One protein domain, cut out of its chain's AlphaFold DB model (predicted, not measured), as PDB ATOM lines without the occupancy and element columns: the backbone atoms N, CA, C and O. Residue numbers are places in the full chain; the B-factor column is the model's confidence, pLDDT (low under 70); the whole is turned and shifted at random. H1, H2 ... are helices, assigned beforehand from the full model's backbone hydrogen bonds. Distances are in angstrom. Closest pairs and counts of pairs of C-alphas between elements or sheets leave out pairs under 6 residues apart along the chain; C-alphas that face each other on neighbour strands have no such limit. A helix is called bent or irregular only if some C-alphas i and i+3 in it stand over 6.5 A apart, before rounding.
ATOM      1  N   HIS A   7     208.675 200.240 175.698       92.31
ATOM      2  CA  HIS A   7     208.117 200.882 174.506       92.31
ATOM      3  C   HIS A   7     209.007 200.690 173.266       92.31
ATOM      4  O   HIS A   7     208.486 200.404 172.193       92.31
ATOM      5  N   LEU A   8     210.337 200.766 173.414       94.31
ATOM      6  CA  LEU A   8     211.277 200.485 172.320       94.31
ATOM      7  C   LEU A   8     211.241 199.007 171.930       94.31
ATOM      8  O   LEU A   8     211.186 198.683 170.750       94.31
ATOM      9  N   ALA A   9     211.204 198.109 172.918       92.50
ATOM     10  CA  ALA A   9     211.118 196.674 172.664       92.50
ATOM     11  C   ALA A   9     209.829 196.296 171.912       92.50
ATOM     12  O   ALA A   9     209.887 195.534 170.947       92.50
ATOM     13  N   PHE A  10     208.685 196.860 172.314       94.50
ATOM     14  CA  PHE A  10     207.426 196.668 171.598       94.50
ATOM     15  C   PHE A  10     207.490 197.244 170.182       94.50
ATOM     16  O   PHE A  10     207.103 196.556 169.244       94.50
ATOM     17  N   ALA A  11     208.024 198.458 170.006       95.69
ATOM     18  CA  ALA A  11     208.159 199.078 168.689       95.69
ATOM     19  C   ALA A  11     209.019 198.229 167.735       95.69
ATOM     20  O   ALA A  11     208.619 198.007 166.594       95.69
ATOM     21  N   SER A  12     210.153 197.695 168.203       94.88
ATOM     22  CA  SER A  12     211.004 196.804 167.405       94.88
ATOM     23  C   SER A  12     210.301 195.496 167.040       94.88
ATOM     24  O   SER A  12     210.349 195.087 165.883       94.88
ATOM     25  N   LEU A  13     209.617 194.854 167.994       95.12
ATOM     26  CA  LEU A  13     208.880 193.612 167.743       95.12
ATOM     27  C   LEU A  13     207.709 193.833 166.778       95.12
ATOM     28  O   LEU A  13     207.504 193.054 165.852       95.12
ATOM     29  N   HIS A  14     206.955 194.910 166.977       96.12
ATOM     30  CA  HIS A  14     205.852 195.300 166.111       96.12
ATOM     31  C   HIS A  14     206.335 195.585 164.685       96.12
ATOM     32  O   HIS A  14     205.747 195.085 163.727       96.12
ATOM     33  N   ASN A  15     207.438 196.328 164.539       97.00
ATOM     34  CA  ASN A  15     208.050 196.583 163.239       97.00
ATOM     35  C   ASN A  15     208.519 195.287 162.566       97.00
ATOM     36  O   ASN A  15     208.268 195.093 161.385       97.00
ATOM     37  N   PHE A  16     209.133 194.368 163.316       96.44
ATOM     38  CA  PHE A  16     209.523 193.063 162.786       96.44
ATOM     39  C   PHE A  16     208.316 192.262 162.269       96.44
ATOM     40  O   PHE A  16     208.361 191.734 161.159       96.44
ATOM     41  N   ILE A  17     207.226 192.195 163.043       97.25
ATOM     42  CA  ILE A  17     206.016 191.458 162.652       97.25
ATOM     43  C   ILE A  17     205.417 192.045 161.371       97.25
ATOM     44  O   ILE A  17     205.124 191.298 160.442       97.25
ATOM     45  N   LEU A  18     205.229 193.364 161.312       96.50
ATOM     46  CA  LEU A  18     204.565 193.987 160.170       96.50
ATOM     47  C   LEU A  18     205.506 194.137 158.972       96.50
ATOM     48  O   LEU A  18     205.265 193.535 157.931       96.50
ATOM     49  N   ALA A  19     206.599 194.882 159.127       94.38
ATOM     50  CA  ALA A  19     207.442 195.273 158.004       94.38
ATOM     51  C   ALA A  19     208.318 194.121 157.493       94.38
ATOM     52  O   ALA A  19     208.480 193.957 156.288       94.38
ATOM     53  N   SER A  20     208.892 193.306 158.382       95.62
ATOM     54  CA  SER A  20     209.818 192.241 157.963       95.62
ATOM     55  C   SER A  20     209.094 190.928 157.661       95.62
ATOM     56  O   SER A  20     209.319 190.313 156.618       95.62
ATOM     57  N   LEU A  21     208.222 190.473 158.562       96.56
ATOM     58  CA  LEU A  21     207.555 189.182 158.414       96.56
ATOM     59  C   LEU A  21     206.353 189.261 157.464       96.56
ATOM     60  O   LEU A  21     206.277 188.455 156.540       96.56
ATOM     61  N   CYS A  22     205.424 190.199 157.662       95.88
ATOM     62  CA  CYS A  22     204.215 190.278 156.837       95.88
ATOM     63  C   CYS A  22     204.466 190.912 155.461       95.88
ATOM     64  O   CYS A  22     204.191 190.269 154.449       95.88
ATOM     65  N   ASP A  23     205.000 192.134 155.413       94.88
ATOM     66  CA  ASP A  23     205.102 192.915 154.169       94.88
ATOM     67  C   ASP A  23     206.180 192.393 153.208       94.88
ATOM     68  O   ASP A  23     206.087 192.597 151.994       94.88
ATOM     69  N   VAL A  24     207.211 191.735 153.744       95.81
ATOM     70  CA  VAL A  24     208.334 191.200 152.966       95.81
ATOM     71  C   VAL A  24     208.264 189.682 152.920       95.81
ATOM     72  O   VAL A  24     207.966 189.121 151.868       95.81
ATOM     73  N   TYR A  25     208.509 188.991 154.040       96.25
ATOM     74  CA  TYR A  25     208.681 187.538 153.996       96.25
ATOM     75  C   TYR A  25     207.423 186.826 153.485       96.25
ATOM     76  O   TYR A  25     207.507 186.121 152.484       96.25
ATOM     77  N   LEU A  26     206.250 187.036 154.093       96.19
ATOM     78  CA  LEU A  26     205.014 186.375 153.663       96.19
ATOM     79  C   LEU A  26     204.625 186.736 152.226       96.19
ATOM     80  O   LEU A  26     204.142 185.861 151.507       96.19
ATOM     81  N   GLU A  27     204.880 187.961 151.772       95.00
ATOM     82  CA  GLU A  27     204.621 188.356 150.385       95.00
ATOM     83  C   GLU A  27     205.419 187.493 149.394       95.00
ATOM     84  O   GLU A  27     204.829 186.909 148.484       95.00
ATOM     85  N   THR A  28     206.718 187.280 149.647       93.94
ATOM     86  CA  THR A  28     207.576 186.406 148.811       93.94
ATOM     87  C   THR A  28     207.164 184.934 148.823       93.94
ATOM     88  O   THR A  28     207.566 184.140 147.974       93.94
ATOM     89  N   THR A  29     206.338 184.516 149.785       94.50
ATOM     90  CA  THR A  29     205.871 183.124 149.854       94.50
ATOM     91  C   THR A  29     204.646 182.858 148.990       94.50
ATOM     92  O   THR A  29     204.422 181.712 148.599       94.50
ATOM     93  N   LYS A  30     203.854 183.887 148.650       92.94
ATOM     94  CA  LYS A  30     202.531 183.712 148.028       92.94
ATOM     95  C   LYS A  30     202.577 182.947 146.714       92.94
ATOM     96  O   LYS A  30     201.734 182.079 146.494       92.94
ATOM     97  N   ARG A  31     203.576 183.205 145.865       90.38
ATOM     98  CA  ARG A  31     203.701 182.509 144.577       90.38
ATOM     99  C   ARG A  31     203.924 181.014 144.722       90.38
ATOM    100  O   ARG A  31     203.319 180.248 143.980       90.38
ATOM    101  N   ALA A  32     204.711 180.589 145.708       93.06
ATOM    102  CA  ALA A  32     204.886 179.169 145.991       93.06
ATOM    103  C   ALA A  32     203.555 178.503 146.377       93.06
ATOM    104  O   ALA A  32     203.277 177.389 145.936       93.06
ATOM    105  N   LEU A  33     202.706 179.204 147.145       92.69
ATOM    106  CA  LEU A  33     201.373 178.717 147.502       92.69
ATOM    107  C   LEU A  33     200.435 178.650 146.289       92.69
ATOM    108  O   LEU A  33     199.769 177.636 146.103       92.69
ATOM    109  N   TRP A  34     200.380 179.699 145.464       93.62
ATOM    110  CA  TRP A  34     199.494 179.742 144.294       93.62
ATOM    111  C   TRP A  34     199.878 178.735 143.213       93.62
ATOM    112  O   TRP A  34     199.000 178.133 142.600       93.62
ATOM    113  N   ASN A  35     201.177 178.515 143.018       94.06
ATOM    114  CA  ASN A  35     201.690 177.589 142.012       94.06
ATOM    115  C   ASN A  35     201.755 176.138 142.513       94.06
ATOM    116  O   ASN A  35     202.081 175.242 141.739       94.06
ATOM    117  N   GLY A  36     201.470 175.891 143.796       95.19
ATOM    118  CA  GLY A  36     201.544 174.555 144.385       95.19
ATOM    119  C   GLY A  36     202.964 173.976 144.427       95.19
ATOM    120  O   GLY A  36     203.127 172.763 144.313       95.19
ATOM    121  N   ASP A  37     203.995 174.812 144.599       95.62
ATOM    122  CA  ASP A  37     205.385 174.356 144.729       95.62
ATOM    123  C   ASP A  37     205.609 173.721 146.109       95.62
ATOM    124  O   ASP A  37     205.975 174.380 147.087       95.62
ATOM    125  N   LEU A  38     205.365 172.411 146.193       96.62
ATOM    126  CA  LEU A  38     205.428 171.653 147.443       96.62
ATOM    127  C   LEU A  38     206.811 171.701 148.107       96.62
ATOM    128  O   LEU A  38     206.896 171.725 149.337       96.62
ATOM    129  N   SER A  39     207.890 171.739 147.316       96.12
ATOM    130  CA  SER A  39     209.260 171.808 147.838       96.12
ATOM    131  C   SER A  39     209.491 173.147 148.533       96.12
ATOM    132  O   SER A  39     209.912 173.203 149.695       96.12
ATOM    133  N   ARG A  40     209.126 174.242 147.859       94.75
ATOM    134  CA  ARG A  40     209.243 175.584 148.422       94.75
ATOM    135  C   ARG A  40     208.304 175.789 149.611       94.75
ATOM    136  O   ARG A  40     208.734 176.341 150.622       94.75
ATOM    137  N   ILE A  41     207.071 175.285 149.552       96.81
ATOM    138  CA  ILE A  41     206.114 175.324 150.672       96.81
ATOM    139  C   ILE A  41     206.691 174.631 151.917       96.81
ATOM    140  O   ILE A  41     206.582 175.170 153.020       96.81
ATOM    141  N   ALA A  42     207.359 173.482 151.771       97.00
ATOM    142  CA  ALA A  42     207.988 172.792 152.900       97.00
ATOM    143  C   ALA A  42     209.116 173.624 153.546       97.00
ATOM    144  O   ALA A  42     209.226 173.684 154.779       97.00
ATOM    145  N   GLN A  43     209.925 174.315 152.735       95.81
ATOM    146  CA  GLN A  43     210.950 175.242 153.228       95.81
ATOM    147  C   GLN A  43     210.324 176.424 153.979       95.81
ATOM    148  O   GLN A  43     210.754 176.747 155.086       95.81
ATOM    149  N   ILE A  44     209.279 177.032 153.409       95.88
ATOM    150  CA  ILE A  44     208.541 178.151 154.013       95.88
ATOM    151  C   ILE A  44     207.960 177.738 155.363       95.88
ATOM    152  O   ILE A  44     208.160 178.429 156.358       95.88
ATOM    153  N   HIS A  45     207.296 176.583 155.425       94.75
ATOM    154  CA  HIS A  45     206.728 176.052 156.660       94.75
ATOM    155  C   HIS A  45     207.806 175.845 157.733       94.75
ATOM    156  O   HIS A  45     207.606 176.184 158.899       94.75
ATOM    157  N   THR A  46     208.975 175.331 157.350       94.94
ATOM    158  CA  THR A  46     210.098 175.141 158.280       94.94
ATOM    159  C   THR A  46     210.593 176.474 158.844       94.94
ATOM    160  O   THR A  46     210.777 176.601 160.057       94.94
ATOM    161  N   THR A  47     210.776 177.482 157.990       94.75
ATOM    162  CA  THR A  47     211.229 178.814 158.410       94.75
ATOM    163  C   THR A  47     210.182 179.526 159.262       94.75
ATOM    164  O   THR A  47     210.511 180.008 160.345       94.75
ATOM    165  N   LEU A  48     208.909 179.530 158.849       95.12
ATOM    166  CA  LEU A  48     207.824 180.151 159.615       95.12
ATOM    167  C   LEU A  48     207.657 179.512 160.991       95.12
ATOM    168  O   LEU A  48     207.483 180.241 161.960       95.12
ATOM    169  N   ASN A  49     207.786 178.190 161.125       91.50
ATOM    170  CA  ASN A  49     207.744 177.560 162.447       91.50
ATOM    171  C   ASN A  49     208.872 178.057 163.362       91.50
ATOM    172  O   ASN A  49     208.629 178.345 164.532       91.50
ATOM    173  N   ARG A  50     210.089 178.218 162.826       90.94
ATOM    174  CA  ARG A  50     211.248 178.717 163.587       90.94
ATOM    175  C   ARG A  50     211.146 180.198 163.951       90.94
ATOM    176  O   ARG A  50     211.745 180.605 164.940       90.94
ATOM    177  N   VAL A  51     210.408 180.992 163.177       94.19
ATOM    178  CA  VAL A  51     210.280 182.445 163.378       94.19
ATOM    179  C   VAL A  51     209.029 182.809 164.179       94.19
ATOM    180  O   VAL A  51     209.112 183.562 165.149       94.19
ATOM    181  N   VAL A  52     207.863 182.269 163.824       95.44
ATOM    182  CA  VAL A  52     206.574 182.629 164.437       95.44
ATOM    183  C   VAL A  52     206.513 182.183 165.893       95.44
ATOM    184  O   VAL A  52     206.036 182.945 166.732       95.44
ATOM    185  N   GLN A  53     207.035 180.996 166.221       93.25
ATOM    186  CA  GLN A  53     207.013 180.483 167.591       93.25
ATOM    187  C   GLN A  53     207.689 181.455 168.580       93.25
ATOM    188  O   GLN A  53     207.008 181.926 169.495       93.25
ATOM    189  N   PRO A  54     208.974 181.829 168.411       93.00
ATOM    190  CA  PRO A  54     209.609 182.769 169.326       93.00
ATOM    191  C   PRO A  54     209.026 184.185 169.236       93.00
ATOM    192  O   PRO A  54     209.000 184.887 170.245       93.00
ATOM    193  N   THR A  55     208.515 184.599 168.071       95.06
ATOM    194  CA  THR A  55     207.853 185.905 167.906       95.06
ATOM    195  C   THR A  55     206.604 186.010 168.780       95.06
ATOM    196  O   THR A  55     206.426 187.010 169.474       95.06
ATOM    197  N   LEU A  56     205.760 184.971 168.816       95.94
ATOM    198  CA  LEU A  56     204.576 184.938 169.681       95.94
ATOM    199  C   LEU A  56     204.954 184.877 171.165       95.94
ATOM    200  O   LEU A  56     204.350 185.585 171.969       95.94
ATOM    201  N   VAL A  57     205.984 184.106 171.531       94.38
ATOM    202  CA  VAL A  57     206.496 184.083 172.912       94.38
ATOM    203  C   VAL A  57     206.937 185.484 173.348       94.38
ATOM    204  O   VAL A  57     206.542 185.945 174.416       94.38
ATOM    205  N   GLN A  58     207.685 186.212 172.515       93.31
ATOM    206  CA  GLN A  58     208.089 187.592 172.811       93.31
ATOM    207  C   GLN A  58     206.900 188.561 172.845       93.31
ATOM    208  O   GLN A  58     206.834 189.430 173.716       93.31
ATOM    209  N   LEU A  59     205.930 188.391 171.941       95.50
ATOM    210  CA  LEU A  59     204.720 189.208 171.889       95.50
ATOM    211  C   LEU A  59     203.848 189.027 173.133       95.50
ATOM    212  O   LEU A  59     203.182 189.975 173.542       95.50
ATOM    213  N   SER A  60     203.884 187.853 173.770       94.88
ATOM    214  CA  SER A  60     203.092 187.554 174.969       94.88
ATOM    215  C   SER A  60     203.368 188.500 176.144       94.88
ATOM    216  O   SER A  60     202.476 188.727 176.958       94.88
ATOM    217  N   VAL A  61     204.552 189.123 176.190       92.88
ATOM    218  CA  VAL A  61     204.908 190.146 177.188       92.88
ATOM    219  C   VAL A  61     204.040 191.402 177.049       92.88
ATOM    220  O   VAL A  61     203.751 192.064 178.042       92.88
ATOM    221  N   PHE A  62     203.613 191.732 175.827       94.75
ATOM    222  CA  PHE A  62     202.851 192.945 175.517       94.75
ATOM    223  C   PHE A  62     201.373 192.662 175.221       94.75
ATOM    224  O   PHE A  62     200.508 193.465 175.559       94.75
ATOM    225  N   MET A  63     201.074 191.525 174.586       95.62
ATOM    226  CA  MET A  63     199.735 191.126 174.143       95.62
ATOM    227  C   MET A  63     199.447 189.661 174.524       95.62
ATOM    228  O   MET A  63     199.321 188.809 173.640       95.62
ATOM    229  N   PRO A  64     199.335 189.338 175.826       95.06
ATOM    230  CA  PRO A  64     199.319 187.960 176.326       95.06
ATOM    231  C   PRO A  64     198.182 187.120 175.745       95.06
ATOM    232  O   PRO A  64     198.432 186.042 175.217       95.06
ATOM    233  N   PHE A  65     196.947 187.628 175.761       95.56
ATOM    234  CA  PHE A  65     195.780 186.868 175.304       95.56
ATOM    235  C   PHE A  65     195.821 186.555 173.803       95.56
ATOM    236  O   PHE A  65     195.509 185.440 173.390       95.56
ATOM    237  N   VAL A  66     196.236 187.527 172.981       95.94
ATOM    238  CA  VAL A  66     196.333 187.344 171.524       95.94
ATOM    239  C   VAL A  66     197.475 186.392 171.187       95.94
ATOM    240  O   VAL A  66     197.279 185.450 170.421       95.94
ATOM    241  N   ALA A  67     198.649 186.606 171.784       96.31
ATOM    242  CA  ALA A  67     199.809 185.756 171.561       96.31
ATOM    243  C   ALA A  67     199.527 184.306 171.970       96.31
ATOM    244  O   ALA A  67     199.802 183.395 171.194       96.31
ATOM    245  N   GLN A  68     198.921 184.101 173.142       95.56
ATOM    246  CA  GLN A  68     198.538 182.787 173.647       95.56
ATOM    247  C   GLN A  68     197.558 182.078 172.705       95.56
ATOM    248  O   GLN A  68     197.822 180.956 172.278       95.56
ATOM    249  N   HIS A  69     196.466 182.744 172.323       95.88
ATOM    250  CA  HIS A  69     195.452 182.159 171.441       95.88
ATOM    251  C   HIS A  69     196.028 181.745 170.081       95.88
ATOM    252  O   HIS A  69     195.712 180.670 169.564       95.88
ATOM    253  N   LEU A  70     196.890 182.582 169.494       95.69
ATOM    254  CA  LEU A  70     197.572 182.261 168.238       95.69
ATOM    255  C   LEU A  70     198.560 181.104 168.412       95.69
ATOM    256  O   LEU A  70     198.609 180.212 167.573       95.69
ATOM    257  N   TYR A  71     199.317 181.089 169.506       95.31
ATOM    258  CA  TYR A  71     200.313 180.060 169.786       95.31
ATOM    259  C   TYR A  71     199.688 178.670 169.931       95.31
ATOM    260  O   TYR A  71     200.112 177.717 169.275       95.31
ATOM    261  N   GLU A  72     198.636 178.570 170.743       94.69
ATOM    262  CA  GLU A  72     197.895 177.331 170.990       94.69
ATOM    263  C   GLU A  72     197.301 176.776 169.692       94.69
ATOM    264  O   GLU A  72     197.453 175.589 169.397       94.69
ATOM    265  N   ARG A  73     196.693 177.640 168.866       94.50
ATOM    266  CA  ARG A  73     196.088 177.230 167.591       94.50
ATOM    267  C   ARG A  73     197.109 176.851 166.528       94.50
ATOM    268  O   ARG A  73     196.926 175.834 165.862       94.50
ATOM    269  N   THR A  74     198.157 177.651 166.353       93.25
ATOM    270  CA  THR A  74     199.144 177.438 165.288       93.25
ATOM    271  C   THR A  74     199.998 176.203 165.563       93.25
ATOM    272  O   THR A  74     200.230 175.408 164.655       93.25
ATOM    273  N   PHE A  75     200.420 175.994 166.814       92.19
ATOM    274  CA  PHE A  75     201.331 174.903 167.177       92.19
ATOM    275  C   PHE A  75     200.645 173.709 167.846       92.19
ATOM    276  O   PHE A  75     201.331 172.756 168.215       92.19
ATOM    277  N   LYS A  76     199.311 173.740 168.002       92.06
ATOM    278  CA  LYS A  76     198.514 172.702 168.683       92.06
ATOM    279  C   LYS A  76     199.059 172.387 170.084       92.06
ATOM    280  O   LYS A  76     199.258 171.227 170.439       92.06
ATOM    281  N   ARG A  77     199.363 173.436 170.853       89.94
ATOM    282  CA  ARG A  77     199.925 173.354 172.213       89.94
ATOM    283  C   ARG A  77     198.824 173.472 173.266       89.94
ATOM    284  O   ARG A  77     197.762 174.023 172.995       89.94
ATOM    285  N   GLU A  78     199.096 172.951 174.458       91.00
ATOM    286  CA  GLU A  78     198.191 173.049 175.607       91.00
ATOM    287  C   GLU A  78     198.027 174.493 176.092       91.00
ATOM    288  O   GLU A  78     198.893 175.348 175.868       91.00
ATOM    289  N   GLN A  79     196.918 174.748 176.791       88.75
ATOM    290  CA  GLN A  79     196.609 176.080 177.284       88.75
ATOM    291  C   GLN A  79     197.701 176.588 178.234       88.75
ATOM    292  O   GLN A  79     198.063 175.916 179.197       88.75
ATOM    293  N   GLY A  80     198.226 177.784 177.969       85.81
ATOM    294  CA  GLY A  80     199.267 178.402 178.799       85.81
ATOM    295  C   GLY A  80     200.688 177.866 178.570       85.81
ATOM    296  O   GLY A  80     201.619 178.363 179.205       85.81
ATOM    297  N   ALA A  81     200.895 176.934 177.628       90.19
ATOM    298  CA  ALA A  81     202.221 176.407 177.281       90.19
ATOM    299  C   ALA A  81     203.223 177.509 176.882       90.19
ATOM    300  O   ALA A  81     204.408 177.416 177.193       90.19
ATOM    301  N   ILE A  82     202.731 178.588 176.263       92.81
ATOM    302  CA  ILE A  82     203.534 179.742 175.835       92.81
ATOM    303  C   ILE A  82     204.343 180.379 176.979       92.81
ATOM    304  O   ILE A  82     205.414 180.923 176.734       92.81
ATOM    305  N   HIS A  83     203.864 180.299 178.225       87.81
ATOM    306  CA  HIS A  83     204.531 180.896 179.387       87.81
ATOM    307  C   HIS A  83     205.730 180.084 179.889       87.81
ATOM    308  O   HIS A  83     206.531 180.598 180.670       87.81
ATOM    309  N   PHE A  84     205.856 178.830 179.452       87.31
ATOM    310  CA  PHE A  84     206.978 177.954 179.789       87.31
ATOM    311  C   PHE A  84     208.054 177.940 178.700       87.31
ATOM    312  O   PHE A  84     209.171 177.481 178.942       87.31
ATOM    313  N   ASP A  85     207.741 178.473 177.520       86.56
ATOM    314  CA  ASP A  85     208.692 178.621 176.434       86.56
ATOM    315  C   ASP A  85     209.489 179.919 176.599       86.56
ATOM    316  O   ASP A  85     208.941 181.008 176.765       86.56
ATOM    317  N   PHE A  86     210.817 179.807 176.547       81.44
ATOM    318  CA  PHE A  86     211.720 180.945 176.683       81.44
ATOM    319  C   PHE A  86     212.633 181.076 175.468       81.44
ATOM    320  O   PHE A  86     213.312 180.130 175.065       81.44
ATOM    321  N   VAL A  87     212.707 182.288 174.919       84.12
ATOM    322  CA  VAL A  87     213.544 182.599 173.758       84.12
ATOM    323  C   VAL A  87     214.874 183.179 174.225       84.12
ATOM    324  O   VAL A  87     214.958 184.339 174.630       84.12
ATOM    325  N   LYS A  88     215.941 182.378 174.149       83.75
ATOM    326  CA  LYS A  88     217.307 182.852 174.420       83.75
ATOM    327  C   LYS A  88     217.852 183.622 173.210       83.75
ATOM    328  O   LYS A  88     217.776 183.091 172.107       83.75
ATOM    329  N   PRO A  89     218.495 184.793 173.385       78.44
ATOM    330  CA  PRO A  89     219.125 185.521 172.277       78.44
ATOM    331  C   PRO A  89     220.138 184.687 171.474       78.44
ATOM    332  O   PRO A  89     220.230 184.826 170.257       78.44
ATOM    333  N   SER A  90     220.843 183.766 172.141       84.25
ATOM    334  CA  SER A  90     221.798 182.844 171.512       84.25
ATOM    335  C   SER A  90     221.168 181.948 170.442       84.25
ATOM    336  O   SER A  90     221.874 181.488 169.551       84.25
ATOM    337  N   TYR A  91     219.851 181.714 170.503       81.94
ATOM    338  CA  TYR A  91     219.127 180.954 169.486       81.94
ATOM    339  C   TYR A  91     219.253 181.606 168.105       81.94
ATOM    340  O   TYR A  91     219.469 180.908 167.122       81.94
ATOM    341  N   PHE A  92     219.169 182.937 168.031       82.56
ATOM    342  CA  PHE A  92     219.205 183.669 166.762       82.56
ATOM    343  C   PHE A  92     220.622 183.928 166.258       82.56
ATOM    344  O   PHE A  92     220.832 183.980 165.053       82.56
ATOM    345  N   GLN A  93     221.598 184.055 167.162       85.75
ATOM    346  CA  GLN A  93     222.989 184.340 166.791       85.75
ATOM    347  C   GLN A  93     223.569 183.293 165.837       85.75
ATOM    348  O   GLN A  93     224.312 183.651 164.932       85.75
ATOM    349  N   PHE A  94     223.191 182.022 166.000       86.25
ATOM    350  CA  PHE A  94     223.641 180.938 165.124       86.25
ATOM    351  C   PHE A  94     223.108 181.052 163.686       86.25
ATOM    352  O   PHE A  94     223.764 180.612 162.749       86.25
ATOM    353  N   TRP A  95     221.922 181.637 163.509       87.31
ATOM    354  CA  TRP A  95     221.261 181.771 162.207       87.31
ATOM    355  C   TRP A  95     221.506 183.126 161.546       87.31
ATOM    356  O   TRP A  95     220.984 183.374 160.459       87.31
TER     357      TRP A  95
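This is residues 7 to 95 of the 270 residues of the protein "Anticodon-binding domain protein" of Oesophagostomum dentatum (UniProt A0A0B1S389). Two long helices, H1 and H2, fold back on each other as a helical hairpin, and a shorter helix, H3, folds back along the end part of H2 in a second one. From H3 a long stretch with no named element leads off to the very short H4, which lies apart from the other three helices. The printed part has 89 residues with four named helices, in the order H1, H2, H3, H4, and no named strand; the class is all helix. It is only just compact, close to loose, with a radius of gyration of the C-alphas of 14.1 A, and spans 37 by 30 by 26 A.

H1, the longest helix, runs over residues 7 to 34, from C-alpha 7 at (208.117, 200.882, 174.506) to C-alpha 34 at (199.494, 179.742, 144.294), 37.9 A. It has a kink of 37 degrees near residue 28 and is only just irregular: C-alphas 28 and 31 are 6.9 A apart. H2, residues 38 to 59, measures 30.1 A. It has a kink of 27 degrees near residue 49 and is neither bent nor irregular, but only just: C-alphas 50 and 53 are 6.1 A apart. H3 covers residues 64 to 75 and measures 16.1 A. H4, residues 90 to 93, ends with C-alpha 93 at (222.989, 184.340, 166.791).

H1 and H2 form a helical hairpin and touch, opposite ways at a shallow tilt of 15 degrees. Their closest C-alphas, those of Ala 32 and Arg 40, are 6.1 A apart. H2 and H3 form a second helical hairpin, opposite ways at a shallow tilt of 26 degrees. H2 touches H3 with residues 53 to 59 alone; the closest C-alphas, those of Leu 56 and Ala 67, are 5.2 A apart. H1 and H3 are apart, and H4 is apart from H1, H2 and H3. In H3 every O i to N i+4 pair is within hydrogen-bond range; in H1 it is 17 of 24 and in H2 16 of 18. H4 is too short for such a pair, and its one O i to N i+3 pair is not within range.

The C-alphas of His 7 and Gly 36, the two farthest apart, are 40.5 A from each other. The links from H1 to H2 and from H2 to H3 are tight, with 3 and 4 residues. The link from H3 to H4, residues 76 to 89, is long. Residues 34 to 39, of which 34 belongs to H1 and 38 to 39 to H2, stand free. The printed part has no cut. The mean pLDDT of the printed part is 92.9, that of H4 is 84, and no printed residue is under 70.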